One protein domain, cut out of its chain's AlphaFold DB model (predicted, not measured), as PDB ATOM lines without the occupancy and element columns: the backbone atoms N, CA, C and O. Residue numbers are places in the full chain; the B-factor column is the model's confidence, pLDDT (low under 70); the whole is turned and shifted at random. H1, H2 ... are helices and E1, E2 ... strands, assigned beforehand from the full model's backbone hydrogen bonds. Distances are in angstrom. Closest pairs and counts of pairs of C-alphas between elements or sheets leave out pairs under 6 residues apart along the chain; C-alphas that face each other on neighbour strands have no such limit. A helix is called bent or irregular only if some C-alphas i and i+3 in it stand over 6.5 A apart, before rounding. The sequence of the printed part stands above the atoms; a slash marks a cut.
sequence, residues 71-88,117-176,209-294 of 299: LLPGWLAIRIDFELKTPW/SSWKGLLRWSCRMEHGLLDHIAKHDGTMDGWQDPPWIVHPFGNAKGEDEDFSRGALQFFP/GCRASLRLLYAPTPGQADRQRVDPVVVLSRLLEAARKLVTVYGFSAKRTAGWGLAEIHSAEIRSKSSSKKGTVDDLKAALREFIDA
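What this domain is: This is residues 71 to 88, 117 to 176 and 209 to 294 of the 299 residues of an uncharacterized protein of Deltaproteobacteria bacterium (UniProt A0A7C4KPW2). A twisted wall of five strands has helices over one face: H5 and H6 lie along the strands, and H1 packs about perpendicular to H5 near the E2 edge, while no named helix covers the other face. H3 sits by that same edge with the short H4 close to it, and H2 lies far out beyond H1. The 164 printed residues hold six named helices and five named strands, in the order E1 H1 H2 H3 E2 E3 H4 H5 E4 E5 H6, and the class is mixed. The sheet's order is E2 - E3 - E1 - E4 - E5, all antiparallel. The whole is compact, with a radius of gyration of the C-alphas of 16.2 A, but flat, spanning 46 by 45 by 24 A.

How they stand to each other: E1, residues 76 to 84, is an inner strand of the sheet. On one side of it is E3, residues 211 to 218, antiparallel at 160 degrees, with N 78 and O 216 2.8 A apart, within hydrogen-bond range. On the other side is E4, residues 263 to 271, antiparallel at 163 degrees, with N 79 and O 269 at 2.9 A. The edge strand E2, residues 172 to 174, pairs with E3 through N 173 and O 217 at 2.8 A. The other edge strand, E5, residues 276 to 279, forms a hairpin with E4, with N 270 and O 277 at 2.9 A. H5, residues 232 to 250, is the hub, touching three helices; its height over the sheet is 9.3 A, and it runs along the strands, at 9 degrees to E1 on the local plane. H6, residues 281 to 292, is on the same face over E4 and, only just, E5 with 3 C-alphas, and touches H5 at a shallow tilt of 22 degrees, opposite ways; the C-alphas of Ser 237 and Lys 285 are closest, 5.3 A. H1, residues 117 to 131, also on that face, touches residues 238 to 246 of H5 about perpendicular, at 78 degrees, with the C-alphas of Cys 127 and Ala 242 closest at 5.3 A. These three helices and the sheet form two layers, helices on one face of a sheet. E3, H4, H5 and E4 make a split strand-helix-strand unit, two strands running the same way with E1 between them, where H4 is residues 224 to 227; its crossover is right-handed. H3, residues 151 to 157, only grazes the sheet and touches H1 at a shallow tilt of 14 degrees, opposite ways, the closest C-alphas being those of Cys 127 and Ile 153 at 6.8 A. H4 is close to H3 but not clearly touching, with C-alphas 155 and 225 7.4 A apart. H2, residues 133 to 139, meets H1 only through their link. In H1 and H2 every O i to N i+4 pair is within hydrogen-bond range; H3 has 2 of 3, H5 14 of 15 and H6 6 of 8, and H4 is too short for such a pair.

Where its parts are: E1 begins at C-alpha 76, (30.554, -32.911, -39.318), and is 25.4 A long. H1 measures 21.0 A, E3 23.1 A and H5 24.7 A. H5 begins at C-alpha 232, (38.382, -35.994, -32.386). E4, 22.9 A long, bends by 61 degrees at residue 266. H6 is irregular, with C-alphas 286 and 289 7.4 A apart; it measures 16.3 A and ends at C-alpha 292, (31.695, -32.466, -31.340).

The domain as a whole: The C-alphas farthest apart, those of Asp 141 and Ser 274, are 49.8 A from each other. Residues 89 to 116 are not printed, a gap of 16.4 A between C-alphas 88 and 117, nor are residues 177 to 208, a gap of 18.9 A between C-alphas 176 and 209. The links H2 to H3, H3 to E2 and H5 to E4 are long. The mean pLDDT of the printed part is 91.0, and residues 160 to 168 are under 70.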
ATOM      1  N   LEU A  71      23.561 -36.075 -41.327       86.12
ATOM      2  CA  LEU A  71      22.283 -36.689 -40.945       86.12
ATOM      3  C   LEU A  71      22.266 -37.172 -39.490       86.12
ATOM      4  O   LEU A  71      21.216 -37.162 -38.832       86.12
ATOM      5  N   LEU A  72      23.429 -37.603 -38.997       86.62
ATOM      6  CA  LEU A  72      23.603 -38.170 -37.666       86.62
ATOM      7  C   LEU A  72      24.317 -37.181 -36.738       86.62
ATOM      8  O   LEU A  72      25.139 -36.384 -37.198       86.62
ATOM      9  N   PRO A  73      24.026 -37.220 -35.431       83.25
ATOM     10  CA  PRO A  73      24.834 -36.507 -34.455       83.25
ATOM     11  C   PRO A  73      26.301 -36.957 -34.476       83.25
ATOM     12  O   PRO A  73      26.606 -38.095 -34.830       83.25
ATOM     13  N   GLY A  74      27.212 -36.051 -34.127       84.19
ATOM     14  CA  GLY A  74      28.657 -36.295 -34.190       84.19
ATOM     15  C   GLY A  74      29.245 -36.301 -35.609       84.19
ATOM     16  O   GLY A  74      30.466 -36.297 -35.759       84.19
ATOM     17  N   TRP A  75      28.414 -36.274 -36.661       92.81
ATOM     18  CA  TRP A  75      28.890 -36.087 -38.031       92.81
ATOM     19  C   TRP A  75      29.068 -34.608 -38.341       92.81
ATOM     20  O   TRP A  75      28.195 -33.789 -38.047       92.81
ATOM     21  N   LEU A  76      30.181 -34.282 -38.993       95.25
ATOM     22  CA  LEU A  76      30.554 -32.911 -39.318       95.25
ATOM     23  C   LEU A  76      30.901 -32.803 -40.799       95.25
ATOM     24  O   LEU A  76      31.811 -33.465 -41.295       95.25
ATOM     25  N   ALA A  77      30.179 -31.949 -41.511       96.12
ATOM     26  CA  ALA A  77      30.548 -31.533 -42.852       96.12
ATOM     27  C   ALA A  77      31.542 -30.374 -42.751       96.12
ATOM     28  O   ALA A  77      31.280 -29.387 -42.069       96.12
ATOM     29  N   ILE A  78      32.676 -30.500 -43.432       96.44
ATOM     30  CA  ILE A  78      33.727 -29.485 -43.484       96.44
ATOM     31  C   ILE A  78      33.887 -29.053 -44.937       96.44
ATOM     32  O   ILE A  78      34.081 -29.883 -45.832       96.44
ATOM     33  N   ARG A  79      33.838 -27.746 -45.167       96.56
ATOM     34  CA  ARG A  79      34.035 -27.121 -46.471       96.56
ATOM     35  C   ARG A  79      35.117 -26.056 -46.359       96.56
ATOM     36  O   ARG A  79      35.069 -25.229 -45.460       96.56
ATOM     37  N   ILE A  80      36.083 -26.068 -47.270       97.44
ATOM     38  CA  ILE A  80      37.111 -25.027 -47.394       97.44
ATOM     39  C   ILE A  80      37.027 -24.484 -48.815       97.44
ATOM     40  O   ILE A  80      37.343 -25.199 -49.767       97.44
ATOM     41  N   ASP A  81      36.579 -23.241 -48.946       97.00
ATOM     42  CA  ASP A  81      36.495 -22.518 -50.210       97.00
ATOM     43  C   ASP A  81      37.817 -21.805 -50.489       97.00
ATOM     44  O   ASP A  81      38.354 -21.088 -49.638       97.00
ATOM     45  N   PHE A  82      38.336 -21.985 -51.698       97.44
ATOM     46  CA  PHE A  82      39.614 -21.428 -52.112       97.44
ATOM     47  C   PHE A  82      39.592 -20.967 -53.570       97.44
ATOM     48  O   PHE A  82      38.736 -21.355 -54.365       97.44
ATOM     49  N   GLU A  83      40.569 -20.144 -53.927       97.75
ATOM     50  CA  GLU A  83      40.805 -19.656 -55.282       97.75
ATOM     51  C   GLU A  83      42.228 -19.988 -55.722       97.75
ATOM     52  O   GLU A  83      43.192 -19.718 -55.004       97.75
ATOM     53  N   LEU A  84      42.365 -20.594 -56.903       97.62
ATOM     54  CA  LEU A  84      43.660 -20.971 -57.462       97.62
ATOM     55  C   LEU A  84      44.531 -19.731 -57.703       97.62
ATOM     56  O   LEU A  84      44.162 -18.842 -58.464       97.62
ATOM     57  N   LYS A  85      45.725 -19.699 -57.111       97.62
ATOM     58  CA  LYS A  85      46.766 -18.700 -57.401       97.62
ATOM     59  C   LYS A  85      47.638 -19.111 -58.577       97.62
ATOM     60  O   LYS A  85      48.109 -18.254 -59.315       97.62
ATOM     61  N   THR A  86      47.843 -20.412 -58.754       96.62
ATOM     62  CA  THR A  86      48.587 -20.976 -59.883       96.62
ATOM     63  C   THR A  86      47.754 -22.045 -60.589       96.62
ATOM     64  O   THR A  86      46.834 -22.602 -59.981       96.62
ATOM     65  N   PRO A  87      48.051 -22.350 -61.866       96.56
ATOM     66  CA  PRO A  87      47.314 -23.359 -62.614       96.56
ATOM     67  C   PRO A  87      47.288 -24.709 -61.901       96.56
ATOM     68  O   PRO A  87      48.278 -25.130 -61.297       96.56
ATOM     69  N   TRP A  88      46.170 -25.420 -61.999       96.81
ATOM     70  CA  TRP A  88      46.038 -26.783 -61.496       96.81
ATOM     71  C   TRP A  88      46.029 -27.788 -62.648       96.81
ATOM     72  O   TRP A  88      45.403 -27.572 -63.684       96.81
ATOM     73  N   SER A 117      39.671 -39.564 -54.254       93.88
ATOM     74  CA  SER A 117      40.837 -40.398 -53.933       93.88
ATOM     75  C   SER A 117      42.142 -39.603 -53.985       93.88
ATOM     76  O   SER A 117      42.993 -39.779 -53.111       93.88
ATOM     77  N   SER A 118      42.285 -38.686 -54.946       95.12
ATOM     78  CA  SER A 118      43.426 -37.767 -55.017       95.12
ATOM     79  C   SER A 118      43.468 -36.842 -53.799       95.12
ATOM     80  O   SER A 118      44.532 -36.682 -53.201       95.12
ATOM     81  N   TRP A 119      42.318 -36.300 -53.372       96.62
ATOM     82  CA  TRP A 119      42.229 -35.522 -52.133       96.62
ATOM     83  C   TRP A 119      42.625 -36.343 -50.910       96.62
ATOM     84  O   TRP A 119      43.449 -35.891 -50.118       96.62
ATOM     85  N   LYS A 120      42.103 -37.570 -50.786       96.00
ATOM     86  CA  LYS A 120      42.457 -38.482 -49.695       96.00
ATOM     87  C   LYS A 120      43.967 -38.720 -49.629       96.00
ATOM     88  O   LYS A 120      44.555 -38.612 -48.558       96.00
ATOM     89  N   GLY A 121      44.593 -39.030 -50.764       95.25
ATOM     90  CA  GLY A 121      46.030 -39.298 -50.839       95.25
ATOM     91  C   GLY A 121      46.878 -38.084 -50.460       95.25
ATOM     92  O   GLY A 121      47.756 -38.187 -49.603       95.25
ATOM     93  N   LEU A 122      46.587 -36.922 -51.054       96.56
ATOM     94  CA  LEU A 122      47.334 -35.691 -50.790       96.56
ATOM     95  C   LEU A 122      47.139 -35.176 -49.367       96.56
ATOM     96  O   LEU A 122      48.103 -34.726 -48.751       96.56
ATOM     97  N   LEU A 123      45.924 -35.257 -48.822       97.25
ATOM     98  CA  LEU A 123      45.665 -34.800 -47.462       97.25
ATOM     99  C   LEU A 123      46.305 -35.732 -46.431       97.25
ATOM    100  O   LEU A 123      46.894 -35.239 -45.472       97.25
ATOM    101  N   ARG A 124      46.295 -37.055 -46.662       96.69
ATOM    102  CA  ARG A 124      47.046 -38.011 -45.830       96.69
ATOM    103  C   ARG A 124      48.538 -37.697 -45.858       96.69
ATOM    104  O   ARG A 124      49.177 -37.660 -44.813       96.69
ATOM    105  N   TRP A 125      49.083 -37.423 -47.043       95.75
ATOM    106  CA  TRP A 125      50.475 -37.000 -47.200       95.75
ATOM    107  C   TRP A 125      50.769 -35.685 -46.461       95.75
ATOM    108  O   TRP A 125      51.764 -35.615 -45.747       95.75
ATOM    109  N   SER A 126      49.888 -34.684 -46.545       97.12
ATOM    110  CA  SER A 126      50.035 -33.420 -45.806       97.12
ATOM    111  C   SER A 126      50.017 -33.636 -44.288       97.12
ATOM    112  O   SER A 126      50.847 -33.083 -43.572       97.12
ATOM    113  N   CYS A 127      49.143 -34.520 -43.791       97.19
ATOM    114  CA  CYS A 127      49.108 -34.901 -42.377       97.19
ATOM    115  C   CYS A 127      50.419 -35.566 -41.928       97.19
ATOM    116  O   CYS A 127      50.921 -35.271 -40.847       97.19
ATOM    117  N   ARG A 128      51.013 -36.427 -42.765       96.19
ATOM    118  CA  ARG A 128      52.329 -37.031 -42.498       96.19
ATOM    119  C   ARG A 128      53.435 -35.978 -42.462       96.19
ATOM    120  O   ARG A 128      54.267 -36.008 -41.560       96.19
ATOM    121  N   MET A 129      53.417 -35.025 -43.396       94.69
ATOM    122  CA  MET A 129      54.356 -33.896 -43.399       94.69
ATOM    123  C   MET A 129      54.247 -33.081 -42.111       94.69
ATOM    124  O   MET A 129      55.263 -32.805 -41.482       94.69
ATOM    125  N   GLU A 130      53.027 -32.780 -41.662       93.56
ATOM    126  CA  GLU A 130      52.797 -32.102 -40.384       93.56
ATOM    127  C   GLU A 130      53.236 -32.937 -39.171       93.56
ATOM    128  O   GLU A 130      53.632 -32.379 -38.150       93.56
ATOM    129  N   HIS A 131      53.172 -34.267 -39.254       94.19
ATOM    130  CA  HIS A 131      53.622 -35.138 -38.171       94.19
ATOM    131  C   HIS A 131      55.148 -35.220 -38.029       94.19
ATOM    132  O   HIS A 131      55.614 -35.602 -36.962       94.19
ATOM    133  N   GLY A 132      55.911 -34.878 -39.072       93.19
ATOM    134  CA  GLY A 132      57.373 -35.014 -39.081       93.19
ATOM    135  C   GLY A 132      57.906 -36.069 -40.053       93.19
ATOM    136  O   GLY A 132      58.989 -36.608 -39.846       93.19
ATOM    137  N   LEU A 133      57.181 -36.373 -41.137       91.75
ATOM    138  CA  LEU A 133      57.651 -37.317 -42.161       91.75
ATOM    139  C   LEU A 133      59.008 -36.920 -42.770       91.75
ATOM    140  O   LEU A 133      59.797 -37.796 -43.105       91.75
ATOM    141  N   LEU A 134      59.310 -35.623 -42.889       89.31
ATOM    142  CA  LEU A 134      60.619 -35.172 -43.378       89.31
ATOM    143  C   LEU A 134      61.761 -35.589 -42.445       89.31
ATOM    144  O   LEU A 134      62.788 -36.063 -42.923       89.31
ATOM    145  N   ASP A 135      61.559 -35.474 -41.132       90.12
ATOM    146  CA  ASP A 135      62.560 -35.863 -40.136       90.12
ATOM    147  C   ASP A 135      62.785 -37.376 -40.135       90.12
ATOM    148  O   ASP A 135      63.908 -37.831 -39.928       90.12
ATOM    149  N   HIS A 136      61.733 -38.162 -40.391       89.31
ATOM    150  CA  HIS A 136      61.851 -39.609 -40.584       89.31
ATOM    151  C   HIS A 136      62.676 -39.936 -41.827       89.31
ATOM    152  O   HIS A 136      63.675 -40.638 -41.734       89.31
ATOM    153  N   ILE A 137      62.308 -39.371 -42.978       90.62
ATOM    154  CA  ILE A 137      63.002 -39.602 -44.253       90.62
ATOM    155  C   ILE A 137      64.490 -39.227 -44.144       90.62
ATOM    156  O   ILE A 137      65.347 -39.961 -44.630       90.62
ATOM    157  N   ALA A 138      64.811 -38.123 -43.464       89.19
ATOM    158  CA  ALA A 138      66.189 -37.693 -43.233       89.19
ATOM    159  C   ALA A 138      67.002 -38.672 -42.363       89.19
ATOM    160  O   ALA A 138      68.214 -38.769 -42.532       89.19
ATOM    161  N   LYS A 139      66.352 -39.397 -41.446       89.25
ATOM    162  CA  LYS A 139      66.989 -40.397 -40.569       89.25
ATOM    163  C   LYS A 139      67.066 -41.799 -41.188       89.25
ATOM    164  O   LYS A 139      67.801 -42.629 -40.667       89.25
ATOM    165  N   HIS A 140      66.324 -42.054 -42.266       84.88
ATOM    166  CA  HIS A 140      66.176 -43.366 -42.908       84.88
ATOM    167  C   HIS A 140      66.599 -43.342 -44.388       84.88
ATOM    168  O   HIS A 140      65.882 -43.833 -45.261       84.88
ATOM    169  N   ASP A 141      67.751 -42.732 -44.683       82.25
ATOM    170  CA  ASP A 141      68.394 -42.723 -46.009       82.25
ATOM    171  C   ASP A 141      67.488 -42.270 -47.171       82.25
ATOM    172  O   ASP A 141      67.606 -42.730 -48.307       82.25
ATOM    173  N   GLY A 142      66.552 -41.354 -46.910       82.50
ATOM    174  CA  GLY A 142      65.634 -40.858 -47.936       82.50
ATOM    175  C   GLY A 142      64.436 -41.773 -48.213       82.50
ATOM    176  O   GLY A 142      63.661 -41.494 -49.131       82.50
ATOM    177  N   THR A 143      64.252 -42.840 -47.434       81.19
ATOM    178  CA  THR A 143      63.166 -43.811 -47.610       81.19
ATOM    179  C   THR A 143      62.021 -43.578 -46.622       81.19
ATOM    180  O   THR A 143      62.172 -42.951 -45.573       81.19
ATOM    181  N   MET A 144      60.837 -44.078 -46.977       84.50
ATOM    182  CA  MET A 144      59.687 -44.141 -46.067       84.50
ATOM    183  C   MET A 144      59.607 -45.487 -45.335       84.50
ATOM    184  O   MET A 144      58.581 -45.793 -44.723       84.50
ATOM    185  N   ASP A 145      60.660 -46.299 -45.402       83.44
ATOM    186  CA  ASP A 145      60.657 -47.630 -44.814       83.44
ATOM    187  C   ASP A 145      60.511 -47.526 -43.292       83.44
ATOM    188  O   ASP A 145      61.047 -46.625 -42.638       83.44
ATOM    189  N   GLY A 146      59.685 -48.408 -42.732       82.81
ATOM    190  CA  GLY A 146      59.340 -48.395 -41.311       82.81
ATOM    191  C   GLY A 146      58.418 -47.251 -40.864       82.81
ATOM    192  O   GLY A 146      58.064 -47.213 -39.687       82.81
ATOM    193  N   TRP A 147      57.988 -46.340 -41.750       88.69
ATOM    194  CA  TRP A 147      57.011 -45.311 -41.378       88.69
ATOM    195  C   TRP A 147      55.646 -45.937 -41.092       88.69
ATOM    196  O   TRP A 147      55.027 -46.552 -41.966       88.69
ATOM    197  N   GLN A 148      55.130 -45.688 -39.893       88.75
ATOM    198  CA  GLN A 148      53.769 -46.036 -39.511       88.75
ATOM    199  C   GLN A 148      52.975 -44.765 -39.241       88.75
ATOM    200  O   GLN A 148      53.442 -43.844 -38.570       88.75
ATOM    201  N   ASP A 149      51.756 -44.707 -39.780       91.81
ATOM    202  CA  ASP A 149      50.888 -43.569 -39.512       91.81
ATOM    203  C   ASP A 149      50.454 -43.591 -38.037       91.81
ATOM    204  O   ASP A 149      49.927 -44.604 -37.573       91.81
ATOM    205  N   PRO A 150      50.623 -42.487 -37.291       92.44
ATOM    206  CA  PRO A 150      50.177 -42.405 -35.906       92.44
ATOM    207  C   PRO A 150      48.641 -42.476 -35.816       92.44
ATOM    208  O   PRO A 150      47.949 -42.132 -36.786       92.44
ATOM    209  N   PRO A 151      48.072 -42.802 -34.637       92.38
ATOM    210  CA  PRO A 151      46.626 -42.968 -34.457       92.38
ATOM    211  C   PRO A 151      45.781 -41.791 -34.963       92.38
ATOM    212  O   PRO A 151      44.731 -41.996 -35.566       92.38
ATOM    213  N   TRP A 152      46.264 -40.553 -34.808       94.31
ATOM    214  CA  TRP A 152      45.545 -39.362 -35.272       94.31
ATOM    215  C   TRP A 152      45.429 -39.265 -36.808       94.31
ATOM    216  O   TRP A 152      44.500 -38.628 -37.295       94.31
ATOM    217  N   ILE A 153      46.331 -39.900 -37.571       95.38
ATOM    218  CA  ILE A 153      46.242 -40.030 -39.039       95.38
ATOM    219  C   ILE A 153      45.432 -41.276 -39.407       95.38
ATOM    220  O   ILE A 153      44.606 -41.238 -40.318       95.38
ATOM    221  N   VAL A 154      45.620 -42.388 -38.699       93.44
ATOM    222  CA  VAL A 154      44.861 -43.617 -38.971       93.44
ATOM    223  C   VAL A 154      43.361 -43.396 -38.759       93.44
ATOM    224  O   VAL A 154      42.570 -43.844 -39.585       93.44
ATOM    225  N   HIS A 155      42.962 -42.638 -37.736       94.25
ATOM    226  CA  HIS A 155      41.560 -42.350 -37.433       94.25
ATOM    227  C   HIS A 155      40.760 -41.798 -38.634       94.25
ATOM    228  O   HIS A 155      39.786 -42.433 -39.042       94.25
ATOM    229  N   PRO A 156      41.141 -40.672 -39.275       94.94
ATOM    230  CA  PRO A 156      40.412 -40.145 -40.427       94.94
ATOM    231  C   PRO A 156      40.612 -40.967 -41.710       94.94
ATOM    232  O   PRO A 156      39.683 -41.066 -42.511       94.94
ATOM    233  N   PHE A 157      41.786 -41.569 -41.944       94.69
ATOM    234  CA  PHE A 157      42.120 -42.167 -43.250       94.69
ATOM    235  C   PHE A 157      41.912 -43.687 -43.352       94.69
ATOM    236  O   PHE A 157      41.693 -44.192 -44.466       94.69
ATOM    237  N   GLY A 158      41.949 -44.390 -42.222       90.88
ATOM    238  CA  GLY A 158      41.964 -45.847 -42.109       90.88
ATOM    239  C   GLY A 158      43.341 -46.470 -42.365       90.88
ATOM    240  O   GLY A 158      44.248 -45.828 -42.917       90.88
ATOM    241  N   ASN A 159      43.486 -47.742 -41.995       84.44
ATOM    242  CA  ASN A 159      44.681 -48.542 -42.270       84.44
ATOM    243  C   ASN A 159      44.688 -49.118 -43.699       84.44
ATOM    244  O   ASN A 159      43.727 -48.980 -44.467       84.44
ATOM    245  N   ALA A 160      45.836 -49.663 -44.107       69.25
ATOM    246  CA  ALA A 160      45.983 -50.312 -45.405       69.25
ATOM    247  C   ALA A 160      45.258 -51.670 -45.411       69.25
ATOM    248  O   ALA A 160      45.157 -52.337 -44.386       69.25
ATOM    249  N   LYS A 161      44.749 -52.091 -46.575       52.09
ATOM    250  CA  LYS A 161      44.211 -53.449 -46.739       52.09
ATOM    251  C   LYS A 161      45.389 -54.431 -46.689       52.09
ATOM    252  O   LYS A 161      46.201 -54.401 -47.608       52.09
ATOM    253  N   GLY A 162      45.480 -55.239 -45.631       52.25
ATOM    254  CA  GLY A 162      46.556 -56.220 -45.426       52.25
ATOM    255  C   GLY A 162      47.018 -56.403 -43.973       52.25
ATOM    256  O   GLY A 162      47.887 -57.228 -43.734       52.25
ATOM    257  N   GLU A 163      46.472 -55.652 -43.011       53.91
ATOM    258  CA  GLU A 163      46.616 -55.960 -41.581       53.91
ATOM    259  C   GLU A 163      45.484 -56.917 -41.182       53.91
ATOM    260  O   GLU A 163      44.312 -56.538 -41.206       53.91
ATOM    261  N   ASP A 164      45.836 -58.173 -40.908       53.81
ATOM    262  CA  ASP A 164      44.933 -59.331 -40.972       53.81
ATOM    263  C   ASP A 164      43.882 -59.446 -39.845       53.81
ATOM    264  O   ASP A 164      43.039 -60.337 -39.919       53.81
ATOM    265  N   GLU A 165      43.838 -58.546 -38.849       51.81
ATOM    266  CA  GLU A 165      42.879 -58.684 -37.726       51.81
ATOM    267  C   GLU A 165      42.081 -57.414 -37.350       51.81
ATOM    268  O   GLU A 165      40.949 -57.544 -36.889       51.81
ATOM    269  N   ASP A 166      42.553 -56.194 -37.659       58.38
ATOM    270  CA  ASP A 166      41.904 -54.932 -37.237       58.38
ATOM    271  C   ASP A 166      41.691 -53.934 -38.394       58.38
ATOM    272  O   ASP A 166      42.191 -52.804 -38.402       58.38
ATOM    273  N   PHE A 167      40.924 -54.314 -39.420       63.75
ATOM    274  CA  PHE A 167      40.575 -53.378 -40.496       63.75
ATOM    275  C   PHE A 167      39.697 -52.228 -39.970       63.75
ATOM    276  O   PHE A 167      38.522 -52.407 -39.645       63.75
ATOM    277  N   SER A 168      40.237 -51.007 -39.964       68.44
ATOM    278  CA  SER A 168      39.509 -49.797 -39.585       68.44
ATOM    279  C   SER A 168      39.269 -48.925 -40.810       68.44
ATOM    280  O   SER A 168      40.180 -48.275 -41.334       68.44
ATOM    281  N   ARG A 169      37.999 -48.800 -41.217       81.75
ATOM    282  CA  ARG A 169      37.597 -47.746 -42.155       81.75
ATOM    283  C   ARG A 169      37.861 -46.383 -41.507       81.75
ATOM    284  O   ARG A 169      37.503 -46.154 -40.353       81.75
ATOM    285  N   GLY A 170      38.508 -45.487 -42.248       90.75
ATOM    286  CA  GLY A 170      38.729 -44.117 -41.791       90.75
ATOM    287  C   GLY A 170      37.412 -43.374 -41.563       90.75
ATOM    288  O   GLY A 170      36.454 -43.581 -42.308       90.75
ATOM    289  N   ALA A 171      37.391 -42.497 -40.563       93.88
ATOM    290  CA  ALA A 171      36.241 -41.676 -40.193       93.88
ATOM    291  C   ALA A 171      35.944 -40.535 -41.186       93.88
ATOM    292  O   ALA A 171      34.979 -39.802 -40.999       93.88
ATOM    293  N   LEU A 172      36.764 -40.339 -42.225       95.62
ATOM    294  CA  LEU A 172      36.634 -39.225 -43.163       95.62
ATOM    295  C   LEU A 172      36.222 -39.697 -44.562       95.62
ATOM    296  O   LEU A 172      36.908 -40.494 -45.210       95.62
ATOM    297  N   GLN A 173      35.124 -39.138 -45.059       94.75
ATOM    298  CA  GLN A 173      34.671 -39.278 -46.436       94.75
ATOM    299  C   GLN A 173      35.067 -38.037 -47.243       94.75
ATOM    300  O   GLN A 173      34.865 -36.899 -46.822       94.75
ATOM    301  N   PHE A 174      35.620 -38.272 -48.432       95.38
ATOM    302  CA  PHE A 174      36.089 -37.233 -49.346       95.38
ATOM    303  C   PHE A 174      35.114 -37.070 -50.504       95.38
ATOM    304  O   PHE A 174      34.560 -38.062 -50.991       95.38
ATOM    305  N   PHE A 175      34.964 -35.835 -50.978       95.06
ATOM    306  CA  PHE A 175      34.157 -35.511 -52.148       95.06
ATOM    307  C   PHE A 175      35.027 -34.925 -53.262       95.06
ATOM    308  O   PHE A 175      36.041 -34.279 -52.978       95.06
ATOM    309  N   PRO A 176      34.662 -35.143 -54.536       94.44
ATOM    310  CA  PRO A 176      35.329 -34.486 -55.647       94.44
ATOM    311  C   PRO A 176      35.180 -32.963 -55.588       94.44
ATOM    312  O   PRO A 176      34.168 -32.436 -55.115       94.44
ATOM    313  N   GLY A 209      42.796 -18.107 -60.759       94.75
ATOM    314  CA  GLY A 209      41.563 -17.357 -60.513       94.75
ATOM    315  C   GLY A 209      40.296 -18.218 -60.451       94.75
ATOM    316  O   GLY A 209      39.225 -17.707 -60.131       94.75
ATOM    317  N   CYS A 210      40.379 -19.526 -60.730       92.94
ATOM    318  CA  CYS A 210      39.227 -20.415 -60.569       92.94
ATOM    319  C   CYS A 210      38.944 -20.670 -59.087       92.94
ATOM    320  O   CYS A 210      39.852 -20.998 -58.315       92.94
ATOM    321  N   ARG A 211      37.669 -20.563 -58.708       94.12
ATOM    322  CA  ARG A 211      37.192 -20.854 -57.355       94.12
ATOM    323  C   ARG A 211      36.723 -22.291 -57.256       94.12
ATOM    324  O   ARG A 211      36.092 -22.806 -58.174       94.12
ATOM    325  N   ALA A 212      37.015 -22.925 -56.132       93.38
ATOM    326  CA  ALA A 212      36.578 -24.280 -55.863       93.38
ATOM    327  C   ALA A 212      36.504 -24.538 -54.353       93.38
ATOM    328  O   ALA A 212      36.865 -23.688 -53.541       93.38
ATOM    329  N   SER A 213      36.029 -25.724 -53.973       94.94
ATOM    330  CA  SER A 213      35.896 -26.102 -52.565       94.94
ATOM    331  C   SER A 213      36.423 -27.505 -52.294       94.94
ATOM    332  O   SER A 213      36.037 -28.456 -52.986       94.94
ATOM    333  N   LEU A 214      37.233 -27.657 -51.246       96.38
ATOM    334  CA  LEU A 214      37.514 -28.948 -50.621       96.38
ATOM    335  C   LEU A 214      36.344 -29.280 -49.695       96.38
ATOM    336  O   LEU A 214      36.001 -28.483 -48.824       96.38
ATOM    337  N   ARG A 215      35.733 -30.450 -49.885       96.44
ATOM    338  CA  ARG A 215      34.583 -30.907 -49.100       96.44
ATOM    339  C   ARG A 215      34.874 -32.259 -48.474       96.44
ATOM    340  O   ARG A 215      35.273 -33.201 -49.163       96.44
ATOM    341  N   LEU A 216      34.654 -32.336 -47.172       96.44
ATOM    342  CA  LEU A 216      34.904 -33.501 -46.341       96.44
ATOM    343  C   LEU A 216      33.675 -33.762 -45.472       96.44
ATOM    344  O   LEU A 216      33.010 -32.827 -45.029       96.44
ATOM    345  N   LEU A 217      33.401 -35.028 -45.192       95.94
ATOM    346  CA  LEU A 217      32.437 -35.432 -44.175       95.94
ATOM    347  C   LEU A 217      33.166 -36.280 -43.142       95.94
ATOM    348  O   LEU A 217      33.629 -37.378 -43.448       95.94
ATOM    349  N   TYR A 218      33.268 -35.759 -41.928       95.69
ATOM    350  CA  TYR A 218      33.663 -36.525 -40.762       95.69
ATOM    351  C   TYR A 218      32.447 -37.311 -40.266       95.69
ATOM    352  O   TYR A 218      31.436 -36.728 -39.886       95.69
ATOM    353  N   ALA A 219      32.542 -38.631 -40.333       93.56
ATOM    354  CA  ALA A 219      31.499 -39.590 -39.998       93.56
ATOM    355  C   ALA A 219      32.140 -40.778 -39.256       93.56
ATOM    356  O   ALA A 219      32.338 -41.845 -39.848       93.56
ATOM    357  N   PRO A 220      32.538 -40.593 -37.985       91.25
ATOM    358  CA  PRO A 220      33.160 -41.652 -37.205       91.25
ATOM    359  C   PRO A 220      32.159 -42.770 -36.910       91.25
ATOM    360  O   PRO A 220      30.958 -42.536 -36.754       91.25
ATOM    361  N   THR A 221      32.666 -43.997 -36.796       87.69
ATOM    362  CA  THR A 221      31.865 -45.098 -36.244       87.69
ATOM    363  C   THR A 221      31.703 -44.878 -34.732       87.69
ATOM    364  O   THR A 221      32.676 -44.469 -34.090       87.69
ATOM    365  N   PRO A 222      30.528 -45.146 -34.130       85.94
ATOM    366  CA  PRO A 222      30.345 -45.012 -32.683       85.94
ATOM    367  C   PRO A 222      31.426 -45.755 -31.879       85.94
ATOM    368  O   PRO A 222      31.760 -46.903 -32.182       85.94
ATOM    369  N   GLY A 223      32.016 -45.080 -30.888       84.81
ATOM    370  CA  GLY A 223      33.095 -45.609 -30.039       84.81
ATOM    371  C   GLY A 223      34.459 -45.793 -30.725       84.81
ATOM    372  O   GLY A 223      35.403 -46.267 -30.093       84.81
ATOM    373  N   GLN A 224      34.611 -45.433 -32.008       86.19
ATOM    374  CA  GLN A 224      35.877 -45.585 -32.737       86.19
ATOM    375  C   GLN A 224      37.000 -44.728 -32.142       86.19
ATOM    376  O   GLN A 224      38.128 -45.203 -32.023       86.19
ATOM    377  N   ALA A 225      36.695 -43.480 -31.776       87.75
ATOM    378  CA  ALA A 225      37.669 -42.563 -31.191       87.75
ATOM    379  C   ALA A 225      38.212 -43.090 -29.852       87.75
ATOM    380  O   ALA A 225      39.427 -43.120 -29.661       87.75
ATOM    381  N   ASP A 226      37.332 -43.611 -28.990       88.25
ATOM    382  CA  ASP A 226      37.704 -44.183 -27.691       88.25
ATOM    383  C   ASP A 226      38.573 -45.432 -27.847       88.25
ATOM    384  O   ASP A 226      39.631 -45.541 -27.224       88.25
ATOM    385  N   ARG A 227      38.180 -46.356 -28.740       86.75
ATOM    386  CA  ARG A 227      38.969 -47.565 -29.047       86.75
ATOM    387  C   ARG A 227      40.368 -47.219 -29.550       86.75
ATOM    388  O   ARG A 227      41.335 -47.871 -29.171       86.75
ATOM    389  N   GLN A 228      40.473 -46.182 -30.378       87.75
ATOM    390  CA  GLN A 228      41.739 -45.699 -30.930       87.75
ATOM    391  C   GLN A 228      42.486 -44.741 -29.991       87.75
ATOM    392  O   GLN A 228      43.608 -44.346 -30.306       87.75
ATOM    393  N   ARG A 229      41.894 -44.387 -28.839       91.38
ATOM    394  CA  ARG A 229      42.439 -43.460 -27.836       91.38
ATOM    395  C   ARG A 229      42.845 -42.109 -28.436       91.38
ATOM    396  O   ARG A 229      43.919 -41.585 -28.145       91.38
ATOM    397  N   VAL A 230      41.990 -41.555 -29.295       93.38
ATOM    398  CA  VAL A 230      42.193 -40.247 -29.938       93.38
ATOM    399  C   VAL A 230      41.105 -39.259 -29.526       93.38
ATOM    400  O   VAL A 230      39.951 -39.641 -29.387       93.38
ATOM    401  N   ASP A 231      41.461 -37.978 -29.387       94.69
ATOM    402  CA  ASP A 231      40.491 -36.883 -29.246       94.69
ATOM    403  C   ASP A 231      40.112 -36.362 -30.652       94.69
ATOM    404  O   ASP A 231      40.978 -35.801 -31.340       94.69
ATOM    405  N   PRO A 232      38.848 -36.514 -31.101       94.44
ATOM    406  CA  PRO A 232      38.382 -35.994 -32.386       94.44
ATOM    407  C   PRO A 232      38.647 -34.499 -32.590       94.44
ATOM    408  O   PRO A 232      38.951 -34.091 -33.711       94.44
ATOM    409  N   VAL A 233      38.602 -33.683 -31.530       95.38
ATOM    410  CA  VAL A 233      38.892 -32.240 -31.599       95.38
ATOM    411  C   VAL A 233      40.340 -32.023 -32.029       95.38
ATOM    412  O   VAL A 233      40.616 -31.227 -32.928       95.38
ATOM    413  N   VAL A 234      41.275 -32.763 -31.431       96.06
ATOM    414  CA  VAL A 234      42.703 -32.680 -31.768       96.06
ATOM    415  C   VAL A 234      42.942 -33.186 -33.187       96.06
ATOM    416  O   VAL A 234      43.636 -32.528 -33.965       96.06
ATOM    417  N   VAL A 235      42.336 -34.319 -33.552       96.62
ATOM    418  CA  VAL A 235      42.458 -34.903 -34.894       96.62
ATOM    419  C   VAL A 235      41.973 -33.929 -35.967       96.62
ATOM    420  O   VAL A 235      42.704 -33.654 -36.919       96.62
ATOM    421  N   LEU A 236      40.764 -33.380 -35.816       97.19
ATOM    422  CA  LEU A 236      40.190 -32.448 -36.785       97.19
ATOM    423  C   LEU A 236      40.947 -31.118 -36.819       97.19
ATOM    424  O   LEU A 236      41.129 -30.561 -37.898       97.19
ATOM    425  N   SER A 237      41.451 -30.634 -35.680       97.56
ATOM    426  CA  SER A 237      42.257 -29.408 -35.631       97.56
ATOM    427  C   SER A 237      43.542 -29.537 -36.454       97.56
ATOM    428  O   SER A 237      43.860 -28.657 -37.258       97.56
ATOM    429  N   ARG A 238      44.240 -30.674 -36.327       97.81
ATOM    430  CA  ARG A 238      45.416 -30.995 -37.150       97.81
ATOM    431  C   ARG A 238      45.054 -31.238 -38.609       97.81
ATOM    432  O   ARG A 238      45.738 -30.760 -39.500       97.81
ATOM    433  N   LEU A 239      43.949 -31.928 -38.879       97.94
ATOM    434  CA  LEU A 239      43.472 -32.147 -40.245       97.94
ATOM    435  C   LEU A 239      43.200 -30.820 -40.975       97.94
ATOM    436  O   LEU A 239      43.578 -30.674 -42.136       97.94
ATOM    437  N   LEU A 240      42.562 -29.856 -40.302       97.94
ATOM    438  CA  LEU A 240      42.304 -28.517 -40.836       97.94
ATOM    439  C   LEU A 240      43.610 -27.760 -41.113       97.94
ATOM    440  O   LEU A 240      43.735 -27.108 -42.151       97.94
ATOM    441  N   GLU A 241      44.602 -27.890 -40.232       97.88
ATOM    442  CA  GLU A 241      45.933 -27.317 -40.431       97.88
ATOM    443  C   GLU A 241      46.661 -27.937 -41.634       97.88
ATOM    444  O   GLU A 241      47.166 -27.223 -42.506       97.88
ATOM    445  N   ALA A 242      46.656 -29.265 -41.732       98.00
ATOM    446  CA  ALA A 242      47.223 -29.996 -42.854       98.00
ATOM    447  C   ALA A 242      46.514 -29.656 -44.175       98.00
ATOM    448  O   ALA A 242      47.174 -29.543 -45.212       98.00
ATOM    449  N   ALA A 243      45.191 -29.467 -44.156       98.00
ATOM    450  CA  ALA A 243      44.416 -29.027 -45.316       98.00
ATOM    451  C   ALA A 243      44.804 -27.606 -45.735       98.00
ATOM    452  O   ALA A 243      45.058 -27.371 -46.918       98.00
ATOM    453  N   ARG A 244      44.935 -26.686 -44.771       98.00
ATOM    454  CA  ARG A 244      45.418 -25.323 -45.011       98.00
ATOM    455  C   ARG A 244      46.778 -25.339 -45.702       98.00
ATOM    456  O   ARG A 244      46.895 -24.802 -46.797       98.00
ATOM    457  N   LYS A 245      47.771 -26.025 -45.128       97.06
ATOM    458  CA  LYS A 245      49.129 -26.125 -45.699       97.06
ATOM    459  C   LYS A 245      49.153 -26.797 -47.071       97.06
ATOM    460  O   LYS A 245      49.899 -26.367 -47.949       97.06
ATOM    461  N   LEU A 246      48.333 -27.830 -47.280       97.12
ATOM    462  CA  LEU A 246      48.230 -28.494 -48.580       97.12
ATOM    463  C   LEU A 246      47.793 -27.514 -49.673       97.12
ATOM    464  O   LEU A 246      48.373 -27.514 -50.755       97.12
ATOM    465  N   VAL A 247      46.793 -26.685 -49.385       96.88
ATOM    466  CA  VAL A 247      46.212 -25.751 -50.355       96.88
ATOM    467  C   VAL A 247      47.096 -24.512 -50.550       96.88
ATOM    468  O   VAL A 247      47.271 -24.075 -51.686       96.88
ATOM    469  N   THR A 248      47.696 -23.973 -49.481       96.75
ATOM    470  CA  THR A 248      48.409 -22.681 -49.528       96.75
ATOM    471  C   THR A 248      49.926 -22.779 -49.692       96.75
ATOM    472  O   THR A 248      50.531 -21.831 -50.186       96.75
ATOM    473  N   VAL A 249      50.556 -23.892 -49.295       94.75
ATOM    474  CA  VAL A 249      52.027 -24.035 -49.273       94.75
ATOM    475  C   VAL A 249      52.509 -25.131 -50.215       94.75
ATOM    476  O   VAL A 249      53.397 -24.899 -51.030       94.75
ATOM    477  N   TYR A 250      51.953 -26.339 -50.106       94.06
ATOM    478  CA  TYR A 250      52.453 -27.489 -50.870       94.06
ATOM    479  C   TYR A 250      51.886 -27.564 -52.289       94.06
ATOM    480  O   TYR A 250      52.537 -28.088 -53.195       94.06
ATOM    481  N   GLY A 251      50.659 -27.082 -52.465       94.12
ATOM    482  CA  GLY A 251      49.876 -27.229 -53.679       94.12
ATOM    483  C   GLY A 251      49.311 -28.640 -53.866       94.12
ATOM    484  O   GLY A 251      49.828 -29.635 -53.351       94.12
ATOM    485  N   PHE A 252      48.231 -28.738 -54.644       95.12
ATOM    486  CA  PHE A 252      47.492 -29.992 -54.866       95.12
ATOM    487  C   PHE A 252      47.379 -30.401 -56.350       95.12
ATOM    488  O   PHE A 252      46.513 -31.187 -56.734       95.12
ATOM    489  N   SER A 253      48.273 -29.878 -57.195       93.38
ATOM    490  CA  SER A 253      48.438 -30.271 -58.604       93.38
ATOM    491  C   SER A 253      49.359 -31.493 -58.746       93.38
ATOM    492  O   SER A 253      50.085 -31.849 -57.828       93.38
ATOM    493  N   ALA A 254      49.402 -32.133 -59.912       90.19
ATOM    494  CA  ALA A 254      50.423 -33.126 -60.245       90.19
ATOM    495  C   ALA A 254      51.814 -32.486 -60.441       90.19
ATOM    496  O   ALA A 254      52.831 -33.149 -60.254       90.19
ATOM    497  N   LYS A 255      51.876 -31.187 -60.773       87.88
ATOM    498  CA  LYS A 255      53.123 -30.433 -61.016       87.88
ATOM    499  C   LYS A 255      53.515 -29.483 -59.872       87.88
ATOM    500  O   LYS A 255      53.950 -28.360 -60.108       87.88
ATOM    501  N   ARG A 256      53.403 -29.938 -58.621       86.94
ATOM    502  CA  ARG A 256      53.697 -29.126 -57.413       86.94
ATOM    503  C   ARG A 256      55.108 -28.545 -57.402       86.94
ATOM    504  O   ARG A 256      55.298 -27.393 -57.043       86.94
ATOM    505  N   THR A 257      56.092 -29.318 -57.858       84.31
ATOM    506  CA  THR A 257      57.499 -28.887 -57.926       84.31
ATOM    507  C   THR A 257      57.739 -27.757 -58.928       84.31
ATOM    508  O   THR A 257      58.725 -27.044 -58.806       84.31
ATOM    509  N   ALA A 258      56.828 -27.562 -59.889       83.75
ATOM    510  CA  ALA A 258      56.822 -26.422 -60.804       83.75
ATOM    511  C   ALA A 258      55.943 -25.258 -60.293       83.75
ATOM    512  O   ALA A 258      55.619 -24.355 -61.059       83.75
ATOM    513  N   GLY A 259      55.518 -25.291 -59.024       87.25
ATOM    514  CA  GLY A 259      54.694 -24.256 -58.391       87.25
ATOM    515  C   GLY A 259      53.199 -24.330 -58.712       87.25
ATOM    516  O   GLY A 259      52.460 -23.395 -58.409       87.25
ATOM    517  N   TRP A 260      52.724 -25.405 -59.345       93.62
ATOM    518  CA  TRP A 260      51.322 -25.528 -59.756       93.62
ATOM    519  C   TRP A 260      50.413 -25.989 -58.610       93.62
ATOM    520  O   TRP A 260      50.800 -26.808 -57.774       93.62
ATOM    521  N   GLY A 261      49.157 -25.537 -58.638       93.69
ATOM    522  CA  GLY A 261      48.099 -25.926 -57.708       93.69
ATOM    523  C   GLY A 261      48.153 -25.254 -56.340       93.69
ATOM    524  O   GLY A 261      47.650 -25.845 -55.388       93.69
ATOM    525  N   LEU A 262      48.772 -24.077 -56.231       97.31
ATOM    526  CA  LEU A 262      48.679 -23.221 -55.048       97.31
ATOM    527  C   LEU A 262      47.373 -22.434 -55.089       97.31
ATOM    528  O   LEU A 262      46.932 -22.007 -56.160       97.31
ATOM    529  N   ALA A 263      46.775 -22.211 -53.927       97.62
ATOM    530  CA  ALA A 263      45.526 -21.480 -53.794       97.62
ATOM    531  C   ALA A 263      45.470 -20.662 -52.502       97.62
ATOM    532  O   ALA A 263      46.184 -20.925 -51.537       97.62
ATOM    533  N   GLU A 264      44.593 -19.666 -52.496       97.88
ATOM    534  CA  GLU A 264      44.250 -18.863 -51.325       97.88
ATOM    535  C   GLU A 264      42.894 -19.303 -50.780       97.88
ATOM    536  O   GLU A 264      41.957 -19.514 -51.545       97.88
ATOM    537  N   ILE A 265      42.795 -19.449 -49.460       98.06
ATOM    538  CA  ILE A 265      41.553 -19.822 -48.782       98.06
ATOM    539  C   ILE A 265      40.756 -18.552 -48.492       98.06
ATOM    540  O   ILE A 265      41.254 -17.655 -47.820       98.06
ATOM    541  N   HIS A 266      39.508 -18.518 -48.954       95.75
ATOM    542  CA  HIS A 266      38.589 -17.396 -48.738       95.75
ATOM    543  C   HIS A 266      37.720 -17.596 -47.503       95.75
ATOM    544  O   HIS A 266      37.506 -16.676 -46.719       95.75
ATOM    545  N   SER A 267      37.202 -18.809 -47.326       96.88
ATOM    546  CA  SER A 267      36.376 -19.154 -46.176       96.88
ATOM    547  C   SER A 267      36.415 -20.642 -45.898       96.88
ATOM    548  O   SER A 267      36.656 -21.455 -46.788       96.88
ATOM    549  N   ALA A 268      36.111 -21.001 -44.664       97.25
ATOM    550  CA  ALA A 268      35.829 -22.362 -44.274       97.25
ATOM    551  C   ALA A 268      34.498 -22.414 -43.517       97.25
ATOM    552  O   ALA A 268      34.082 -21.446 -42.880       97.25
ATOM    553  N   GLU A 269      33.812 -23.541 -43.619       96.31
ATOM    554  CA  GLU A 269      32.553 -23.801 -42.941       96.31
ATOM    555  C   GLU A 269      32.596 -25.186 -42.304       96.31
ATOM    556  O   GLU A 269      33.034 -26.159 -42.927       96.31
ATOM    557  N   ILE A 270      32.130 -25.265 -41.061       95.88
ATOM    558  CA  ILE A 270      31.791 -26.520 -40.406       95.88
ATOM    559  C   ILE A 270      30.291 -26.556 -40.151       95.88
ATOM    560  O   ILE A 270      29.689 -25.574 -39.713       95.88
ATOM    561  N   ARG A 271      29.676 -27.694 -40.444       94.62
ATOM    562  CA  ARG A 271      28.245 -27.910 -40.292       94.62
ATOM    563  C   ARG A 271      28.012 -29.217 -39.554       94.62
ATOM    564  O   ARG A 271      28.619 -30.228 -39.893       94.62
ATOM    565  N   SER A 272      27.143 -29.176 -38.555       93.00
ATOM    566  CA  SER A 272      26.551 -30.332 -37.885       93.00
ATOM    567  C   SER A 272      25.116 -30.525 -38.386       93.00
ATOM    568  O   SER A 272      24.649 -29.824 -39.285       93.00
ATOM    569  N   LYS A 273      24.381 -31.463 -37.788       88.81
ATOM    570  CA  LYS A 273      22.950 -31.640 -38.057       88.81
ATOM    571  C   LYS A 273      22.105 -30.408 -37.686       88.81
ATOM    572  O   LYS A 273      21.090 -30.162 -38.330       88.81
ATOM    573  N   SER A 274      22.479 -29.677 -36.637       87.00
ATOM    574  CA  SER A 274      21.652 -28.622 -36.023       87.00
ATOM    575  C   SER A 274      22.235 -27.214 -36.146       87.00
ATOM    576  O   SER A 274      21.516 -26.242 -35.935       87.00
ATOM    577  N   SER A 275      23.518 -27.088 -36.482       90.62
ATOM    578  CA  SER A 275      24.227 -25.809 -36.519       90.62
ATOM    579  C   SER A 275      25.241 -25.755 -37.659       90.62
ATOM    580  O   SER A 275      25.750 -26.777 -38.122       90.62
ATOM    581  N   SER A 276      25.578 -24.546 -38.096       93.75
ATOM    582  CA  SER A 276      26.720 -24.294 -38.969       93.75
ATOM    583  C   SER A 276      27.495 -23.075 -38.489       93.75
ATOM    584  O   SER A 276      26.948 -22.173 -37.854       93.75
ATOM    585  N   LYS A 277      28.796 -23.063 -38.768       94.75
ATOM    586  CA  LYS A 277      29.678 -21.932 -38.509       94.75
ATOM    587  C   LYS A 277      30.589 -21.734 -39.704       94.75
ATOM    588  O   LYS A 277      31.308 -22.648 -40.100       94.75
ATOM    589  N   LYS A 278      30.559 -20.521 -40.249       96.50
ATOM    590  CA  LYS A 278      31.411 -20.071 -41.348       96.50
ATOM    591  C   LYS A 278      32.396 -19.027 -40.830       96.50
ATOM    592  O   LYS A 278      32.012 -18.166 -40.044       96.50
ATOM    593  N   GLY A 279      33.643 -19.102 -41.271       96.62
ATOM    594  CA  GLY A 279      34.708 -18.191 -40.861       96.62
ATOM    595  C   GLY A 279      36.041 -18.567 -41.496       96.62
ATOM    596  O   GLY A 279      36.089 -19.107 -42.602       96.62
ATOM    597  N   THR A 280      37.129 -18.285 -40.794       97.06
ATOM    598  CA  THR A 280      38.474 -18.744 -41.147       97.06
ATOM    599  C   THR A 280      38.717 -20.181 -40.676       97.06
ATOM    600  O   THR A 280      37.958 -20.746 -39.889       97.06
ATOM    601  N   VAL A 281      39.817 -20.790 -41.129       95.81
ATOM    602  CA  VAL A 281      40.241 -22.114 -40.637       95.81
ATOM    603  C   VAL A 281      40.480 -22.096 -39.121       95.81
ATOM    604  O   VAL A 281      40.154 -23.066 -38.441       95.81
ATOM    605  N   ASP A 282      41.006 -20.996 -38.579       97.00
ATOM    606  CA  ASP A 282      41.264 -20.864 -37.144       97.00
ATOM    607  C   ASP A 282      39.961 -20.691 -36.340       97.00
ATOM    608  O   ASP A 282      39.815 -21.312 -35.286       97.00
ATOM    609  N   ASP A 283      38.965 -19.979 -36.883       96.06
ATOM    610  CA  ASP A 283      37.621 -19.890 -36.281       96.06
ATOM    611  C   ASP A 283      36.940 -21.259 -36.186       96.06
ATOM    612  O   ASP A 283      36.259 -21.562 -35.202       96.06
ATOM    613  N   LEU A 284      37.126 -22.097 -37.212       95.12
ATOM    614  CA  LEU A 284      36.632 -23.471 -37.223       95.12
ATOM    615  C   LEU A 284      37.331 -24.310 -36.156       95.12
ATOM    616  O   LEU A 284      36.652 -24.989 -35.390       95.12
ATOM    617  N   LYS A 285      38.667 -24.235 -36.066       96.06
ATOM    618  CA  LYS A 285      39.456 -24.953 -35.049       96.06
ATOM    619  C   LYS A 285      39.005 -24.594 -33.632       96.06
ATOM    620  O   LYS A 285      38.854 -25.493 -32.809       96.06
ATOM    621  N   ALA A 286      38.736 -23.315 -33.369       95.56
ATOM    622  CA  ALA A 286      38.227 -22.848 -32.080       95.56
ATOM    623  C   ALA A 286      36.822 -23.392 -31.755       95.56
ATOM    624  O   ALA A 286      36.506 -23.625 -30.592       95.56
ATOM    625  N   ALA A 287      35.991 -23.628 -32.773       93.69
ATOM    626  CA  ALA A 287      34.620 -24.109 -32.609       93.69
ATOM    627  C   ALA A 287      34.482 -25.639 -32.551       93.69
ATOM    628  O   ALA A 287      33.416 -26.135 -32.198       93.69
ATOM    629  N   LEU A 288      35.523 -26.407 -32.896       94.06
ATOM    630  CA  LEU A 288      35.434 -27.868 -33.033       94.06
ATOM    631  C   LEU A 288      34.831 -28.563 -31.809       94.06
ATOM    632  O   LEU A 288      34.039 -29.489 -31.972       94.06
ATOM    633  N   ARG A 289      35.189 -28.115 -30.601       92.31
ATOM    634  CA  ARG A 289      34.705 -28.732 -29.362       92.31
ATOM    635  C   ARG A 289      33.196 -28.561 -29.186       92.31
ATOM    636  O   ARG A 289      32.519 -29.544 -28.925       92.31
ATOM    637  N   GLU A 290      32.655 -27.373 -29.462       91.50
ATOM    638  CA  GLU A 290      31.201 -27.132 -29.438       91.50
ATOM    639  C   GLU A 290      30.448 -28.030 -30.430       91.50
ATOM    640  O   GLU A 290      29.354 -28.505 -30.139       91.50
ATOM    641  N   PHE A 291      31.030 -28.269 -31.607       89.62
ATOM    642  CA  PHE A 291      30.411 -29.076 -32.659       89.62
ATOM    643  C   PHE A 291      30.474 -30.584 -32.381       89.62
ATOM    644  O   PHE A 291      29.561 -31.308 -32.777       89.62
ATOM    645  N   ILE A 292      31.534 -31.056 -31.722       86.81
ATOM    646  CA  ILE A 292      31.695 -32.466 -31.340       86.81
ATOM    647  C   ILE A 292      30.849 -32.801 -30.109       86.81
ATOM    648  O   ILE A 292      30.177 -33.830 -30.103       86.81
ATOM    649  N   ASP A 293      30.830 -31.915 -29.112       82.25
ATOM    650  CA  ASP A 293      30.124 -32.129 -27.843       82.25
ATOM    651  C   ASP A 293      28.617 -31.805 -27.936       82.25
ATOM    652  O   ASP A 293      27.879 -31.966 -26.962       82.25
ATOM    653  N   ALA A 294      28.136 -31.347 -29.101       71.19
ATOM    654  CA  ALA A 294      26.742 -30.973 -29.306       71.19
ATOM    655  C   ALA A 294      25.784 -32.129 -28.922       71.19
ATOM    656  O   ALA A 294      25.973 -33.272 -29.363       71.19
TER     657      ALA A 294